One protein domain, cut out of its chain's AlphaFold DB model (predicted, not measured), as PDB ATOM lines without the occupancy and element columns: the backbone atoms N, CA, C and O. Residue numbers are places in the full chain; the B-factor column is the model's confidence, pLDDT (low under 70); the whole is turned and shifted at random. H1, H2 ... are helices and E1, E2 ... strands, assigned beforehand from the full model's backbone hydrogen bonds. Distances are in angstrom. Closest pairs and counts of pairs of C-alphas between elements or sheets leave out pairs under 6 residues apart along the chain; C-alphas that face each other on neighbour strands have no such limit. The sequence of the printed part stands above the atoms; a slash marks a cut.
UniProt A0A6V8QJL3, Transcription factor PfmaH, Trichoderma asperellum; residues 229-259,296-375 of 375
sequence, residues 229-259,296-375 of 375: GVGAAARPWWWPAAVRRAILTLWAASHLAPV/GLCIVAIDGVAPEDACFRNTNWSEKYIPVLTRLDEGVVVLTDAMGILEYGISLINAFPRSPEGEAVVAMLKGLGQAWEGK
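What this domain is: This is residues 229 to 259 and 296 to 375 of the 375 residues of the protein "Transcription factor PfmaH" of Trichoderma asperellum (UniProt A0A6V8QJL3). Three long helices, H1, H4 and H5, form an up-and-down bundle, their centres in a triangle, and H4 also covers the E3 edge of a small three-stranded sheet. The short helices H2 and H3 sit by the sheet, away from the bundle. The 111 printed residues run H1 E1 H2 H3 E2 E3 H4 H5; the mixed sheet has the order E1 E2 E3, and the class is mostly helix. The whole is compact, with a radius of gyration of the C-alphas of 15.2 A and spans of 43 by 38 by 23 A.

Where its parts are: H1, residues 239 to 254, begins at C-alpha (1.438, -8.017, 40.318) and is 22.6 A long. E1 is 298 to 301, H2 310 to 313, H3 317 to 320, E2 321 to 326, 15.3 A, and E3 332 to 334. H4, 338 to 350, is 18.8 A long; H5, 356 to 373, 25.7 A, ends at (6.027, -33.502, 48.418).

How they stand to each other: H1 touches H4, closest C-alphas Trp 251 and Ala 338, 5.4 A, at a shallow tilt of 10 degrees, opposite ways. H4 and H5, a helical hairpin, touch at Ile 346 and Val 362, closest C-alphas 5.4 A apart. H1, with residues 240 to 244 alone, touches H5. H4 is on one face of the sheet, two layers, and lies over E3; their closest C-alphas, Val 333 and Gly 340, are 6.0 A apart. E1 and E2 are parallel, N 322 to O 298 2.9 A; with H2 and H3 between, they form a strand-helix-strand unit with a right-handed crossover. E2 and E3 are an antiparallel hairpin, N 325 to O 333 2.8 A. H3 only grazes the sheet, as does H2, only just on it with 5 pairs of C-alphas within 10 A. In H1, H4 and H5 every O i to N i+4 pair is within hydrogen-bond range; H2 and H3 are too short for one.

The domain as a whole: The C-alphas of Gly 296 and Pro 356 are farthest apart, 44.6 A. Residues 260 to 295 are not printed; the gap is 17.2 A. No link printed whole is long. Confidence is under 70 at 11 residues, among them 257 to 259.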
ATOM      1  N   GLY A 229       8.439  -8.210  31.344       83.75
ATOM      2  CA  GLY A 229       8.750  -6.976  30.615       83.75
ATOM      3  C   GLY A 229       8.446  -5.669  31.363       83.75
ATOM      4  O   GLY A 229       9.001  -4.632  31.010       83.75
ATOM      5  N   VAL A 230       7.614  -5.681  32.413       82.38
ATOM      6  CA  VAL A 230       7.335  -4.489  33.229       82.38
ATOM      7  C   VAL A 230       8.509  -4.210  34.172       82.38
ATOM      8  O   VAL A 230       8.795  -4.981  35.101       82.38
ATOM      9  N   GLY A 231       9.162  -3.064  33.963       77.50
ATOM     10  CA  GLY A 231      10.256  -2.586  34.806       77.50
ATOM     11  C   GLY A 231       9.844  -2.454  36.277       77.50
ATOM     12  O   GLY A 231       8.713  -2.081  36.582       77.50
ATOM     13  N   ALA A 232      10.767  -2.734  37.202       73.94
ATOM     14  CA  ALA A 232      10.468  -2.846  38.636       73.94
ATOM     15  C   ALA A 232       9.750  -1.617  39.234       73.94
ATOM     16  O   ALA A 232       8.886  -1.772  40.091       73.94
ATOM     17  N   ALA A 233      10.064  -0.408  38.756       69.38
ATOM     18  CA  ALA A 233       9.460   0.839  39.230       69.38
ATOM     19  C   ALA A 233       8.039   1.110  38.691       69.38
ATOM     20  O   ALA A 233       7.346   1.973  39.225       69.38
ATOM     21  N   ALA A 234       7.615   0.407  37.637       72.38
ATOM     22  CA  ALA A 234       6.341   0.615  36.943       72.38
ATOM     23  C   ALA A 234       5.333  -0.520  37.193       72.38
ATOM     24  O   ALA A 234       4.320  -0.619  36.502       72.38
ATOM     25  N   ARG A 235       5.613  -1.407  38.155       77.38
ATOM     26  CA  ARG A 235       4.774  -2.580  38.393       77.38
ATOM     27  C   ARG A 235       3.460  -2.230  39.076       77.38
ATOM     28  O   ARG A 235       3.468  -1.507  40.074       77.38
ATOM     29  N   PRO A 236       2.346  -2.795  38.592       80.25
ATOM     30  CA  PRO A 236       1.075  -2.684  39.279       80.25
ATOM     31  C   PRO A 236       1.102  -3.366  40.648       80.25
ATOM     32  O   PRO A 236       1.792  -4.364  40.857       80.25
ATOM     33  N   TRP A 237       0.299  -2.851  41.572       81.06
ATOM     34  CA  TRP A 237       0.174  -3.371  42.936       81.06
ATOM     35  C   TRP A 237      -0.373  -4.814  42.975       81.06
ATOM     36  O   TRP A 237       0.029  -5.604  43.824       81.06
ATOM     37  N   TRP A 238      -1.215  -5.189  42.006       85.50
ATOM     38  CA  TRP A 238      -1.781  -6.536  41.845       85.50
ATOM     39  C   TRP A 238      -0.800  -7.556  41.245       85.50
ATOM     40  O   TRP A 238      -1.145  -8.725  41.059       85.50
ATOM     41  N   TRP A 239       0.437  -7.155  40.943       88.50
ATOM     42  CA  TRP A 239       1.438  -8.017  40.318       88.50
ATOM     43  C   TRP A 239       1.631  -9.379  41.015       88.50
ATOM     44  O   TRP A 239       1.604 -10.401  40.320       88.50
ATOM     45  N   PRO A 240       1.806  -9.463  42.354       90.50
ATOM     46  CA  PRO A 240       1.988 -10.756  43.012       90.50
ATOM     47  C   PRO A 240       0.769 -11.670  42.849       90.50
ATOM     48  O   PRO A 240       0.925 -12.880  42.679       90.50
ATOM     49  N   ALA A 241      -0.438 -11.098  42.837       90.00
ATOM     50  CA  ALA A 241      -1.673 -11.840  42.609       90.00
ATOM     51  C   ALA A 241      -1.762 -12.378  41.171       90.00
ATOM     52  O   ALA A 241      -2.173 -13.522  40.975       90.00
ATOM     53  N   ALA A 242      -1.308 -11.605  40.179       92.44
ATOM     54  CA  ALA A 242      -1.203 -12.059  38.794       92.44
ATOM     55  C   ALA A 242      -0.244 -13.252  38.659       92.44
ATOM     56  O   ALA A 242      -0.623 -14.296  38.126       92.44
ATOM     57  N   VAL A 243       0.972 -13.145  39.213       94.25
ATOM     58  CA  VAL A 243       1.935 -14.260  39.220       94.25
ATOM     59  C   VAL A 243       1.322 -15.483  39.898       94.25
ATOM     60  O   VAL A 243       1.325 -16.561  39.315       94.25
ATOM     61  N   ARG A 244       0.717 -15.317  41.080       93.38
ATOM     62  CA  ARG A 244       0.019 -16.399  41.785       93.38
ATOM     63  C   ARG A 244      -0.995 -17.115  40.886       93.38
ATOM     64  O   ARG A 244      -0.938 -18.335  40.782       93.38
ATOM     65  N   ARG A 245      -1.892 -16.380  40.221       93.94
ATOM     66  CA  ARG A 245      -2.944 -16.952  39.358       93.94
ATOM     67  C   ARG A 245      -2.383 -17.736  38.181       93.94
ATOM     68  O   ARG A 245      -2.843 -18.845  37.917       93.94
ATOM     69  N   ALA A 246      -1.384 -17.186  37.496       96.12
ATOM     70  CA  ALA A 246      -0.740 -17.874  36.384       96.12
ATOM     71  C   ALA A 246      -0.029 -19.152  36.860       96.12
ATOM     72  O   ALA A 246      -0.238 -20.222  36.296       96.12
ATOM     73  N   ILE A 247       0.746 -19.068  37.945       96.06
ATOM     74  CA  ILE A 247       1.512 -20.201  38.481       96.06
ATOM     75  C   ILE A 247       0.598 -21.312  38.994       96.06
ATOM     76  O   ILE A 247       0.815 -22.467  38.648       96.06
ATOM     77  N   LEU A 248      -0.455 -20.987  39.748       93.31
ATOM     78  CA  LEU A 248      -1.415 -21.987  40.226       93.31
ATOM     79  C   LEU A 248      -2.173 -22.656  39.082       93.31
ATOM     80  O   LEU A 248      -2.442 -23.851  39.146       93.31
ATOM     81  N   THR A 249      -2.489 -21.909  38.025       94.06
ATOM     82  CA  THR A 249      -3.138 -22.466  36.836       94.06
ATOM     83  C   THR A 249      -2.204 -23.428  36.109       94.06
ATOM     84  O   THR A 249      -2.619 -24.534  35.775       94.06
ATOM     85  N   LEU A 250      -0.947 -23.038  35.877       94.25
ATOM     86  CA  LEU A 250       0.044 -23.904  35.235       94.25
ATOM     87  C   LEU A 250       0.333 -25.149  36.076       94.25
ATOM     88  O   LEU A 250       0.387 -26.249  35.536       94.25
ATOM     89  N   TRP A 251       0.438 -24.982  37.391       92.44
ATOM     90  CA  TRP A 251       0.591 -26.078  38.339       92.44
ATOM     91  C   TRP A 251      -0.632 -27.008  38.336       92.44
ATOM     92  O   TRP A 251      -0.490 -28.219  38.252       92.44
ATOM     93  N   ALA A 252      -1.861 -26.490  38.336       89.56
ATOM     94  CA  ALA A 252      -3.049 -27.339  38.219       89.56
ATOM     95  C   ALA A 252      -3.086 -28.067  36.863       89.56
ATOM     96  O   ALA A 252      -3.437 -29.244  36.785       89.56
ATOM     97  N   ALA A 253      -2.674 -27.381  35.794       89.25
ATOM     98  CA  ALA A 253      -2.587 -27.951  34.463       89.25
ATOM     99  C   ALA A 253      -1.496 -29.025  34.347       89.25
ATOM    100  O   ALA A 253      -1.668 -29.917  33.520       89.25
ATOM    101  N   SER A 254      -0.413 -28.993  35.133       87.62
ATOM    102  CA  SER A 254       0.657 -30.007  35.077       87.62
ATOM    103  C   SER A 254       0.179 -31.393  35.500       87.62
ATOM    104  O   SER A 254       0.675 -32.397  34.999       87.62
ATOM    105  N   HIS A 255      -0.818 -31.452  36.385       82.50
ATOM    106  CA  HIS A 255      -1.358 -32.704  36.927       82.50
ATOM    107  C   HIS A 255      -2.431 -33.354  36.055       82.50
ATOM    108  O   HIS A 255      -2.835 -34.491  36.301       82.50
ATOM    109  N   LEU A 256      -2.918 -32.653  35.032       78.25
ATOM    110  CA  LEU A 256      -3.827 -33.244  34.060       78.25
ATOM    111  C   LEU A 256      -3.013 -34.128  33.106       78.25
ATOM    112  O   LEU A 256      -2.100 -33.648  32.430       78.25
ATOM    113  N   ALA A 257      -3.344 -35.418  33.018       60.59
ATOM    114  CA  ALA A 257      -2.695 -36.319  32.068       60.59
ATOM    115  C   ALA A 257      -2.805 -35.766  30.627       60.59
ATOM    116  O   ALA A 257      -3.784 -35.078  30.302       60.59
ATOM    117  N   PRO A 258      -1.825 -36.024  29.742       56.41
ATOM    118  CA  PRO A 258      -2.062 -35.931  28.305       56.41
ATOM    119  C   PRO A 258      -3.288 -36.788  27.983       56.41
ATOM    120  O   PRO A 258      -3.438 -37.870  28.550       56.41
ATOM    121  N   VAL A 259      -4.169 -36.311  27.101       44.41
ATOM    122  CA  VAL A 259      -5.481 -36.932  26.834       44.41
ATOM    123  C   VAL A 259      -5.375 -38.421  26.439       44.41
ATOM    124  O   VAL A 259      -6.352 -39.139  26.605       44.41
ATOM    125  N   GLY A 296       8.290 -36.799  16.732       60.97
ATOM    126  CA  GLY A 296       9.109 -36.309  17.825       60.97
ATOM    127  C   GLY A 296       8.338 -35.219  18.554       60.97
ATOM    128  O   GLY A 296       7.747 -34.342  17.922       60.97
ATOM    129  N   LEU A 297       8.317 -35.298  19.881       73.31
ATOM    130  CA  LEU A 297       7.731 -34.261  20.716       73.31
ATOM    131  C   LEU A 297       8.497 -32.946  20.499       73.31
ATOM    132  O   LEU A 297       9.711 -32.890  20.680       73.31
ATOM    133  N   CYS A 298       7.791 -31.887  20.112       82.88
ATOM    134  CA  CYS A 298       8.347 -30.553  19.911       82.88
ATOM    135  C   CYS A 298       8.291 -29.747  21.215       82.88
ATOM    136  O   CYS A 298       7.215 -29.529  21.772       82.88
ATOM    137  N   ILE A 299       9.430 -29.244  21.686       84.88
ATOM    138  CA  ILE A 299       9.472 -28.320  22.828       84.88
ATOM    139  C   ILE A 299       8.920 -26.956  22.390       84.88
ATOM    140  O   ILE A 299       9.308 -26.438  21.346       84.88
ATOM    141  N   VAL A 300       8.014 -26.374  23.179       88.62
ATOM    142  CA  VAL A 300       7.387 -25.075  22.886       88.62
ATOM    143  C   VAL A 300       7.459 -24.170  24.106       88.62
ATOM    144  O   VAL A 300       6.849 -24.456  25.134       88.62
ATOM    145  N   ALA A 301       8.172 -23.051  23.974       91.19
ATOM    146  CA  ALA A 301       8.244 -22.011  24.994       91.19
ATOM    147  C   ALA A 301       6.944 -21.196  25.016       91.19
ATOM    148  O   ALA A 301       6.730 -20.332  24.169       91.19
ATOM    149  N   ILE A 302       6.058 -21.464  25.973       91.94
ATOM    150  CA  ILE A 302       4.697 -20.893  26.012       91.94
ATOM    151  C   ILE A 302       4.663 -19.373  26.234       91.94
ATOM    152  O   ILE A 302       3.615 -18.751  26.133       91.94
ATOM    153  N   ASP A 303       5.808 -18.798  26.575       90.19
ATOM    154  CA  ASP A 303       6.084 -17.385  26.788       90.19
ATOM    155  C   ASP A 303       6.894 -16.740  25.647       90.19
ATOM    156  O   ASP A 303       7.086 -15.522  25.622       90.19
ATOM    157  N   GLY A 304       7.377 -17.537  24.693       83.50
ATOM    158  CA  GLY A 304       8.074 -17.077  23.488       83.50
ATOM    159  C   GLY A 304       7.177 -16.998  22.250       83.50
ATOM    160  O   GLY A 304       7.502 -16.272  21.313       83.50
ATOM    161  N   VAL A 305       6.048 -17.700  22.273       82.38
ATOM    162  CA  VAL A 305       5.185 -17.993  21.120       82.38
ATOM    163  C   VAL A 305       4.235 -16.837  20.799       82.38
ATOM    164  O   VAL A 305       3.765 -16.132  21.693       82.38
ATOM    165  N   ALA A 306       3.936 -16.640  19.521       73.50
ATOM    166  CA  ALA A 306       2.931 -15.697  19.050       73.50
ATOM    167  C   ALA A 306       1.549 -16.383  18.938       73.50
ATOM    168  O   ALA A 306       1.470 -17.581  18.665       73.50
ATOM    169  N   PRO A 307       0.422 -15.679  19.143       64.69
ATOM    170  CA  PRO A 307      -0.915 -16.275  19.014       64.69
ATOM    171  C   PRO A 307      -1.251 -16.793  17.604       64.69
ATOM    172  O   PRO A 307      -2.195 -17.574  17.429       64.69
ATOM    173  N   GLU A 308      -0.509 -16.365  16.583       66.88
ATOM    174  CA  GLU A 308      -0.615 -16.865  15.213       66.88
ATOM    175  C   GLU A 308       0.054 -18.234  15.029       66.88
ATOM    176  O   GLU A 308      -0.242 -18.928  14.052       66.88
ATOM    177  N   ASP A 309       0.905 -18.655  15.969       71.62
ATOM    178  CA  ASP A 309       1.672 -19.883  15.840       71.62
ATOM    179  C   ASP A 309       0.759 -21.114  15.837       71.62
ATOM    180  O   ASP A 309      -0.075 -21.348  16.719       71.62
ATOM    181  N   ALA A 310       0.965 -21.965  14.831       67.44
ATOM    182  CA  ALA A 310       0.131 -23.135  14.566       67.44
ATOM    183  C   ALA A 310       0.125 -24.169  15.708       67.44
ATOM    184  O   ALA A 310      -0.743 -25.046  15.735       67.44
ATOM    185  N   CYS A 311       1.068 -24.086  16.653       70.81
ATOM    186  CA  CYS A 311       1.141 -25.011  17.778       70.81
ATOM    187  C   CYS A 311      -0.145 -24.965  18.619       70.81
ATOM    188  O   CYS A 311      -0.771 -26.005  18.805       70.81
ATOM    189  N   PHE A 312      -0.638 -23.785  19.005       68.06
ATOM    190  CA  PHE A 312      -1.821 -23.653  19.867       68.06
ATOM    191  C   PHE A 312      -3.174 -23.828  19.150       68.06
ATOM    192  O   PHE A 312      -4.223 -23.776  19.785       68.06
ATOM    193  N   ARG A 313      -3.160 -24.089  17.836       70.31
ATOM    194  CA  ARG A 313      -4.352 -24.446  17.041       70.31
ATOM    195  C   ARG A 313      -4.452 -25.943  16.751       70.31
ATOM    196  O   ARG A 313      -5.411 -26.389  16.129       70.31
ATOM    197  N   ASN A 314      -3.450 -26.719  17.162       75.19
ATOM    198  CA  ASN A 314      -3.397 -28.148  16.892       75.19
ATOM    199  C   ASN A 314      -4.306 -28.918  17.862       75.19
ATOM    200  O   ASN A 314      -4.152 -28.800  19.074       75.19
ATOM    201  N   THR A 315      -5.216 -29.741  17.340       73.44
ATOM    202  CA  THR A 315      -6.117 -30.579  18.151       73.44
ATOM    203  C   THR A 315      -5.383 -31.671  18.928       73.44
ATOM    204  O   THR A 315      -5.847 -32.088  19.983       73.44
ATOM    205  N   ASN A 316      -4.211 -32.092  18.450       75.56
ATOM    206  CA  ASN A 316      -3.369 -33.121  19.061       75.56
ATOM    207  C   ASN A 316      -2.208 -32.480  19.841       75.56
ATOM    208  O   ASN A 316      -1.113 -33.034  19.936       75.56
ATOM    209  N   TRP A 317      -2.414 -31.270  20.371       79.12
ATOM    210  CA  TRP A 317      -1.346 -30.476  20.979       79.12
ATOM    211  C   TRP A 317      -0.633 -31.196  22.123       79.12
ATOM    212  O   TRP A 317       0.592 -31.187  22.170       79.12
ATOM    213  N   SER A 318      -1.380 -31.891  22.984       74.62
ATOM    214  CA  SER A 318      -0.814 -32.645  24.109       74.62
ATOM    215  C   SER A 318       0.027 -33.856  23.698       74.62
ATOM    216  O   SER A 318       0.763 -34.379  24.525       74.62
ATOM    217  N   GLU A 319      -0.116 -34.335  22.461       75.31
ATOM    218  CA  GLU A 319       0.635 -35.484  21.933       75.31
ATOM    219  C   GLU A 319       1.869 -35.045  21.147       75.31
ATOM    220  O   GLU A 319       2.789 -35.832  20.954       75.31
ATOM    221  N   LYS A 320       1.878 -33.797  20.666       80.75
ATOM    222  CA  LYS A 320       2.920 -33.275  19.782       80.75
ATOM    223  C   LYS A 320       3.864 -32.301  20.475       80.75
ATOM    224  O   LYS A 320       4.993 -32.157  20.016       80.75
ATOM    225  N   TYR A 321       3.432 -31.626  21.540       83.69
ATOM    226  CA  TYR A 321       4.203 -30.540  22.138       83.69
ATOM    227  C   TYR A 321       4.481 -30.744  23.624       83.69
ATOM    228  O   TYR A 321       3.602 -31.136  24.389       83.69
ATOM    229  N   ILE A 322       5.707 -30.409  24.029       86.75
ATOM    230  CA  ILE A 322       6.122 -30.297  25.427       86.75
ATOM    231  C   ILE A 322       6.172 -28.802  25.764       86.75
ATOM    232  O   ILE A 322       7.110 -28.113  25.355       86.75
ATOM    233  N   PRO A 323       5.161 -28.271  26.468       89.69
ATOM    234  CA  PRO A 323       5.150 -26.870  26.858       89.69
ATOM    235  C   PRO A 323       6.209 -26.600  27.939       89.69
ATOM    236  O   PRO A 323       6.329 -27.354  28.908       89.69
ATOM    237  N   VAL A 324       6.956 -25.505  27.787       92.25
ATOM    238  CA  VAL A 324       7.987 -25.054  28.737       92.25
ATOM    239  C   VAL A 324       7.886 -23.551  29.009       92.25
ATOM    240  O   VAL A 324       7.429 -22.801  28.151       92.25
ATOM    241  N   LEU A 325       8.333 -23.107  30.182       92.38
ATOM    242  CA  LEU A 325       8.565 -21.696  30.517       92.38
ATOM    243  C   LEU A 325      10.053 -21.366  30.403       92.38
ATOM    244  O   LEU A 325      10.880 -22.134  30.895       92.38
ATOM    245  N   THR A 326      10.402 -20.211  29.839       91.50
ATOM    246  CA  THR A 326      11.789 -19.717  29.858       91.50
ATOM    247  C   THR A 326      12.109 -19.050  31.192       91.50
ATOM    248  O   THR A 326      11.350 -18.217  31.696       91.50
ATOM    249  N   ARG A 327      13.241 -19.409  31.798       86.00
ATOM    250  CA  ARG A 327      13.763 -18.770  33.007       86.00
ATOM    251  C   ARG A 327      14.569 -17.520  32.649       86.00
ATOM    252  O   ARG A 327      14.948 -17.302  31.504       86.00
ATOM    253  N   LEU A 328      14.828 -16.685  33.655       76.38
ATOM    254  CA  LEU A 328      15.672 -15.493  33.505       76.38
ATOM    255  C   LEU A 328      17.166 -15.832  33.353       76.38
ATOM    256  O   LEU A 328      17.922 -14.999  32.874       76.38
ATOM    257  N   ASP A 329      17.579 -17.030  33.765       78.31
ATOM    258  CA  ASP A 329      18.948 -17.555  33.716       78.31
ATOM    259  C   ASP A 329      19.171 -18.505  32.525       78.31
ATOM    260  O   ASP A 329      19.952 -19.444  32.623       78.31
ATOM    261  N   GLU A 330      18.449 -18.289  31.420       74.50
ATOM    262  CA  GLU A 330      18.531 -19.064  30.163       74.50
ATOM    263  C   GLU A 330      18.071 -20.536  30.248       74.50
ATOM    264  O   GLU A 330      17.971 -21.210  29.225       74.50
ATOM    265  N   GLY A 331      17.701 -21.033  31.433       85.00
ATOM    266  CA  GLY A 331      17.100 -22.357  31.604       85.00
ATOM    267  C   GLY A 331      15.619 -22.427  31.210       85.00
ATOM    268  O   GLY A 331      14.965 -21.417  30.949       85.00
ATOM    269  N   VAL A 332      15.048 -23.634  31.236       89.94
ATOM    270  CA  VAL A 332      13.611 -23.862  31.007       89.94
ATOM    271  C   VAL A 332      12.976 -24.665  32.137       89.94
ATOM    272  O   VAL A 332      13.635 -25.478  32.780       89.94
ATOM    273  N   VAL A 333      11.685 -24.441  32.374       91.75
ATOM    274  CA  VAL A 333      10.859 -25.250  33.280       91.75
ATOM    275  C   VAL A 333       9.813 -25.979  32.459       91.75
ATOM    276  O   VAL A 333       8.968 -25.351  31.818       91.75
ATOM    277  N   VAL A 334       9.873 -27.308  32.468       90.94
ATOM    278  CA  VAL A 334       8.907 -28.149  31.760       90.94
ATOM    279  C   VAL A 334       7.592 -28.152  32.524       90.94
ATOM    280  O   VAL A 334       7.579 -28.354  33.733       90.94
ATOM    281  N   LEU A 335       6.466 -27.972  31.834       88.88
ATOM    282  CA  LEU A 335       5.162 -27.899  32.498       88.88
ATOM    283  C   LEU A 335       4.685 -29.227  33.105       88.88
ATOM    284  O   LEU A 335       3.637 -29.249  33.734       88.88
ATOM    285  N   THR A 336       5.402 -30.334  32.921       86.94
ATOM    286  CA  THR A 336       5.160 -31.586  33.656       86.94
ATOM    287  C   THR A 336       5.839 -31.599  35.026       86.94
ATOM    288  O   THR A 336       5.490 -32.419  35.870       86.94
ATOM    289  N   ASP A 337       6.799 -30.702  35.263       89.38
ATOM    290  CA  ASP A 337       7.478 -30.542  36.544       89.38
ATOM    291  C   ASP A 337       6.694 -29.576  37.440       89.38
ATOM    292  O   ASP A 337       6.921 -28.365  37.464       89.38
ATOM    293  N   ALA A 338       5.729 -30.130  38.178       89.56
ATOM    294  CA  ALA A 338       4.874 -29.363  39.077       89.56
ATOM    295  C   ALA A 338       5.683 -28.560  40.114       89.56
ATOM    296  O   ALA A 338       5.333 -27.416  40.407       89.56
ATOM    297  N   MET A 339       6.769 -29.126  40.649       91.12
ATOM    298  CA  MET A 339       7.613 -28.436  41.629       91.12
ATOM    299  C   MET A 339       8.426 -27.324  40.973       91.12
ATOM    300  O   MET A 339       8.414 -26.196  41.471       91.12
ATOM    301  N   GLY A 340       9.012 -27.585  39.802       92.25
ATOM    302  CA  GLY A 340       9.704 -26.568  39.011       92.25
ATOM    303  C   GLY A 340       8.819 -25.365  38.669       92.25
ATOM    304  O   GLY A 340       9.286 -24.225  38.702       92.25
ATOM    305  N   ILE A 341       7.520 -25.569  38.413       94.56
ATOM    306  CA  ILE A 341       6.558 -24.470  38.188       94.56
ATOM    307  C   ILE A 341       6.395 -23.600  39.447       94.56
ATOM    308  O   ILE A 341       6.379 -22.368  39.352       94.56
ATOM    309  N   LEU A 342       6.284 -24.212  40.631       94.69
ATOM    310  CA  LEU A 342       6.175 -23.473  41.894       94.69
ATOM    311  C   LEU A 342       7.463 -22.695  42.193       94.69
ATOM    312  O   LEU A 342       7.403 -21.516  42.548       94.69
ATOM    313  N   GLU A 343       8.623 -23.322  41.994       94.44
ATOM    314  CA  GLU A 343       9.937 -22.692  42.162       94.44
ATOM    315  C   GLU A 343      10.159 -21.535  41.188       94.44
ATOM    316  O   GLU A 343      10.695 -20.491  41.578       94.44
ATOM    317  N   TYR A 344       9.698 -21.673  39.943       94.88
ATOM    318  CA  TYR A 344       9.695 -20.593  38.964       94.88
ATOM    319  C   TYR A 344       8.890 -19.393  39.474       94.88
ATOM    320  O   TYR A 344       9.384 -18.265  39.461       94.88
ATOM    321  N   GLY A 345       7.679 -19.628  39.993       94.06
ATOM    322  CA  GLY A 345       6.844 -18.582  40.582       94.06
ATOM    323  C   GLY A 345       7.509 -17.884  41.771       94.06
ATOM    324  O   GLY A 345       7.527 -16.655  41.842       94.06
ATOM    325  N   ILE A 346       8.111 -18.657  42.678       94.44
ATOM    326  CA  ILE A 346       8.848 -18.136  43.840       94.44
ATOM    327  C   ILE A 346      10.041 -17.286  43.392       94.44
ATOM    328  O   ILE A 346      10.242 -16.185  43.904       94.44
ATOM    329  N   SER A 347      10.818 -17.776  42.426       92.69
ATOM    330  CA  SER A 347      11.977 -17.068  41.876       92.69
ATOM    331  C   SER A 347      11.555 -15.766  41.205       92.69
ATOM    332  O   SER A 347      12.175 -14.726  41.429       92.69
ATOM    333  N   LEU A 348      10.450 -15.793  40.456       91.06
ATOM    334  CA  LEU A 348       9.894 -14.610  39.816       91.06
ATOM    335  C   LEU A 348       9.425 -13.570  40.836       91.06
ATOM    336  O   LEU A 348       9.595 -12.391  40.576       91.06
ATOM    337  N   ILE A 349       8.860 -13.948  41.984       91.81
ATOM    338  CA  ILE A 349       8.517 -12.975  43.036       91.81
ATOM    339  C   ILE A 349       9.778 -12.442  43.733       91.81
ATOM    340  O   ILE A 349       9.902 -11.236  43.940       91.81
ATOM    341  N   ASN A 350      10.735 -13.318  44.052       90.50
ATOM    342  CA  ASN A 350      11.961 -12.961  44.776       90.50
ATOM    343  C   ASN A 350      12.953 -12.125  43.963       90.50
ATOM    344  O   ASN A 350      13.810 -11.467  44.550       90.50
ATOM    345  N   ALA A 351      12.852 -12.124  42.632       85.94
ATOM    346  CA  ALA A 351      13.680 -11.292  41.762       85.94
ATOM    347  C   ALA A 351      13.410  -9.775  41.915       85.94
ATOM    348  O   ALA A 351      14.053  -8.966  41.248       85.94
ATOM    349  N   PHE A 352      12.473  -9.372  42.783       76.56
ATOM    350  CA  PHE A 352      12.021  -7.989  42.946       76.56
ATOM    351  C   PHE A 352      12.016  -7.546  44.416       76.56
ATOM    352  O   PHE A 352      12.142  -8.383  45.314       76.56
ATOM    353  N   PRO A 353      11.895  -6.227  44.689       78.38
ATOM    354  CA  PRO A 353      11.839  -5.719  46.053       78.38
ATOM    355  C   PRO A 353      10.747  -6.413  46.864       78.38
ATOM    356  O   PRO A 353       9.634  -6.614  46.377       78.38
ATOM    357  N   ARG A 354      11.072  -6.765  48.110       81.94
ATOM    358  CA  ARG A 354      10.139  -7.458  49.000       81.94
ATOM    359  C   ARG A 354       8.897  -6.602  49.239       81.94
ATOM    360  O   ARG A 354       9.012  -5.431  49.597       81.94
ATOM    361  N   SER A 355       7.729  -7.212  49.073       84.31
ATOM    362  CA  SER A 355       6.434  -6.657  49.465       84.31
ATOM    363  C   SER A 355       5.687  -7.683  50.322       84.31
ATOM    364  O   SER A 355       5.897  -8.886  50.128       84.31
ATOM    365  N   PRO A 356       4.820  -7.252  51.254       85.88
ATOM    366  CA  PRO A 356       4.063  -8.180  52.092       85.88
ATOM    367  C   PRO A 356       3.164  -9.106  51.257       85.88
ATOM    368  O   PRO A 356       3.044 -10.291  51.562       85.88
ATOM    369  N   GLU A 357       2.595  -8.612  50.155       85.19
ATOM    370  CA  GLU A 357       1.805  -9.418  49.218       85.19
ATOM    371  C   GLU A 357       2.674 -10.465  48.509       85.19
ATOM    372  O   GLU A 357       2.263 -11.614  48.356       85.19
ATOM    373  N   GLY A 358       3.891 -10.094  48.100       88.75
ATOM    374  CA  GLY A 358       4.850 -11.014  47.491       88.75
ATOM    375  C   GLY A 358       5.295 -12.107  48.461       88.75
ATOM    376  O   GLY A 358       5.295 -13.284  48.106       88.75
ATOM    377  N   GLU A 359       5.607 -11.745  49.705       91.81
ATOM    378  CA  GLU A 359       5.980 -12.704  50.750       91.81
ATOM    379  C   GLU A 359       4.841 -13.680  51.066       91.81
ATOM    380  O   GLU A 359       5.087 -14.883  51.189       91.81
ATOM    381  N   ALA A 360       3.593 -13.202  51.113       90.44
ATOM    382  CA  ALA A 360       2.419 -14.053  51.289       90.44
ATOM    383  C   ALA A 360       2.261 -15.063  50.139       90.44
ATOM    384  O   ALA A 360       2.008 -16.245  50.385       90.44
ATOM    385  N   VAL A 361       2.465 -14.632  48.888       91.38
ATOM    386  CA  VAL A 361       2.444 -15.530  47.719       91.38
ATOM    387  C   VAL A 361       3.561 -16.570  47.809       91.38
ATOM    388  O   VAL A 361       3.300 -17.754  47.609       91.38
ATOM    389  N   VAL A 362       4.787 -16.170  48.159       94.25
ATOM    390  CA  VAL A 362       5.919 -17.100  48.316       94.25
ATOM    391  C   VAL A 362       5.649 -18.126  49.415       94.25
ATOM    392  O   VAL A 362       5.904 -19.314  49.213       94.25
ATOM    393  N   ALA A 363       5.125 -17.697  50.566       92.62
ATOM    394  CA  ALA A 363       4.769 -18.596  51.659       92.62
ATOM    395  C   ALA A 363       3.697 -19.608  51.232       92.62
ATOM    396  O   ALA A 363       3.835 -20.799  51.511       92.62
ATOM    397  N   MET A 364       2.677 -19.154  50.498       91.69
ATOM    398  CA  MET A 364       1.627 -20.017  49.959       91.69
ATOM    399  C   MET A 364       2.187 -21.050  48.972       91.69
ATOM    400  O   MET A 364       1.928 -22.239  49.142       91.69
ATOM    401  N   LEU A 365       2.996 -20.632  47.990       93.19
ATOM    402  CA  LEU A 365       3.571 -21.548  46.994       93.19
ATOM    403  C   LEU A 365       4.482 -22.600  47.646       93.19
ATOM    404  O   LEU A 365       4.421 -23.774  47.287       93.19
ATOM    405  N   LYS A 366       5.279 -22.206  48.651       92.25
ATOM    406  CA  LYS A 366       6.093 -23.143  49.444       92.25
ATOM    407  C   LYS A 366       5.232 -24.130  50.229       92.25
ATOM    408  O   LYS A 366       5.523 -25.321  50.220       92.25
ATOM    409  N   GLY A 367       4.183 -23.644  50.891       89.06
ATOM    410  CA  GLY A 367       3.255 -24.490  51.641       89.06
ATOM    411  C   GLY A 367       2.538 -25.502  50.745       89.06
ATOM    412  O   GLY A 367       2.409 -26.664  51.122       89.06
ATOM    413  N   LEU A 368       2.137 -25.084  49.539       87.69
ATOM    414  CA  LEU A 368       1.551 -25.968  48.532       87.69
ATOM    415  C   LEU A 368       2.540 -27.057  48.095       87.69
ATOM    416  O   LEU A 368       2.173 -28.229  48.077       87.69
ATOM    417  N   GLY A 369       3.792 -26.683  47.809       86.94
ATOM    418  CA  GLY A 369       4.857 -27.628  47.470       86.94
ATOM    419  C   GLY A 369       5.105 -28.657  48.575       86.94
ATOM    420  O   GLY A 369       5.071 -29.852  48.317       86.94
ATOM    421  N   GLN A 370       5.237 -28.216  49.829       85.44
ATOM    422  CA  GLN A 370       5.443 -29.107  50.981       85.44
ATOM    423  C   GLN A 370       4.266 -30.059  51.224       85.44
ATOM    424  O   GLN A 370       4.464 -31.234  51.531       85.44
ATOM    425  N   ALA A 371       3.033 -29.563  51.090       80.44
ATOM    426  CA  ALA A 371       1.833 -30.385  51.225       80.44
ATOM    427  C   ALA A 371       1.727 -31.457  50.127       80.44
ATOM    428  O   ALA A 371       1.034 -32.459  50.328       80.44
ATOM    429  N   TRP A 372       2.388 -31.226  48.988       73.19
ATOM    430  CA  TRP A 372       2.438 -32.128  47.846       73.19
ATOM    431  C   TRP A 372       3.623 -33.106  47.906       73.19
ATOM    432  O   TRP A 372       3.420 -34.286  47.667       73.19
ATOM    433  N   GLU A 373       4.828 -32.653  48.270       70.94
ATOM    434  CA  GLU A 373       6.027 -33.502  48.418       70.94
ATOM    435  C   GLU A 373       5.949 -34.460  49.611       70.94
ATOM    436  O   GLU A 373       6.512 -35.549  49.576       70.94
ATOM    437  N   GLY A 374       5.267 -34.059  50.687       55.81
ATOM    438  CA  GLY A 374       5.111 -34.880  51.888       55.81
ATOM    439  C   GLY A 374       4.144 -36.061  51.738       55.81
ATOM    440  O   GLY A 374       3.719 -36.596  52.764       55.81
ATOM    441  N   LYS A 375       3.737 -36.423  50.514       51.25
ATOM    442  CA  LYS A 375       2.702 -37.425  50.232       51.25
ATOM    443  C   LYS A 375       3.104 -38.418  49.155       51.25
ATOM    444  O   LYS A 375       3.617 -37.983  48.104       51.25
TER     445      LYS A 375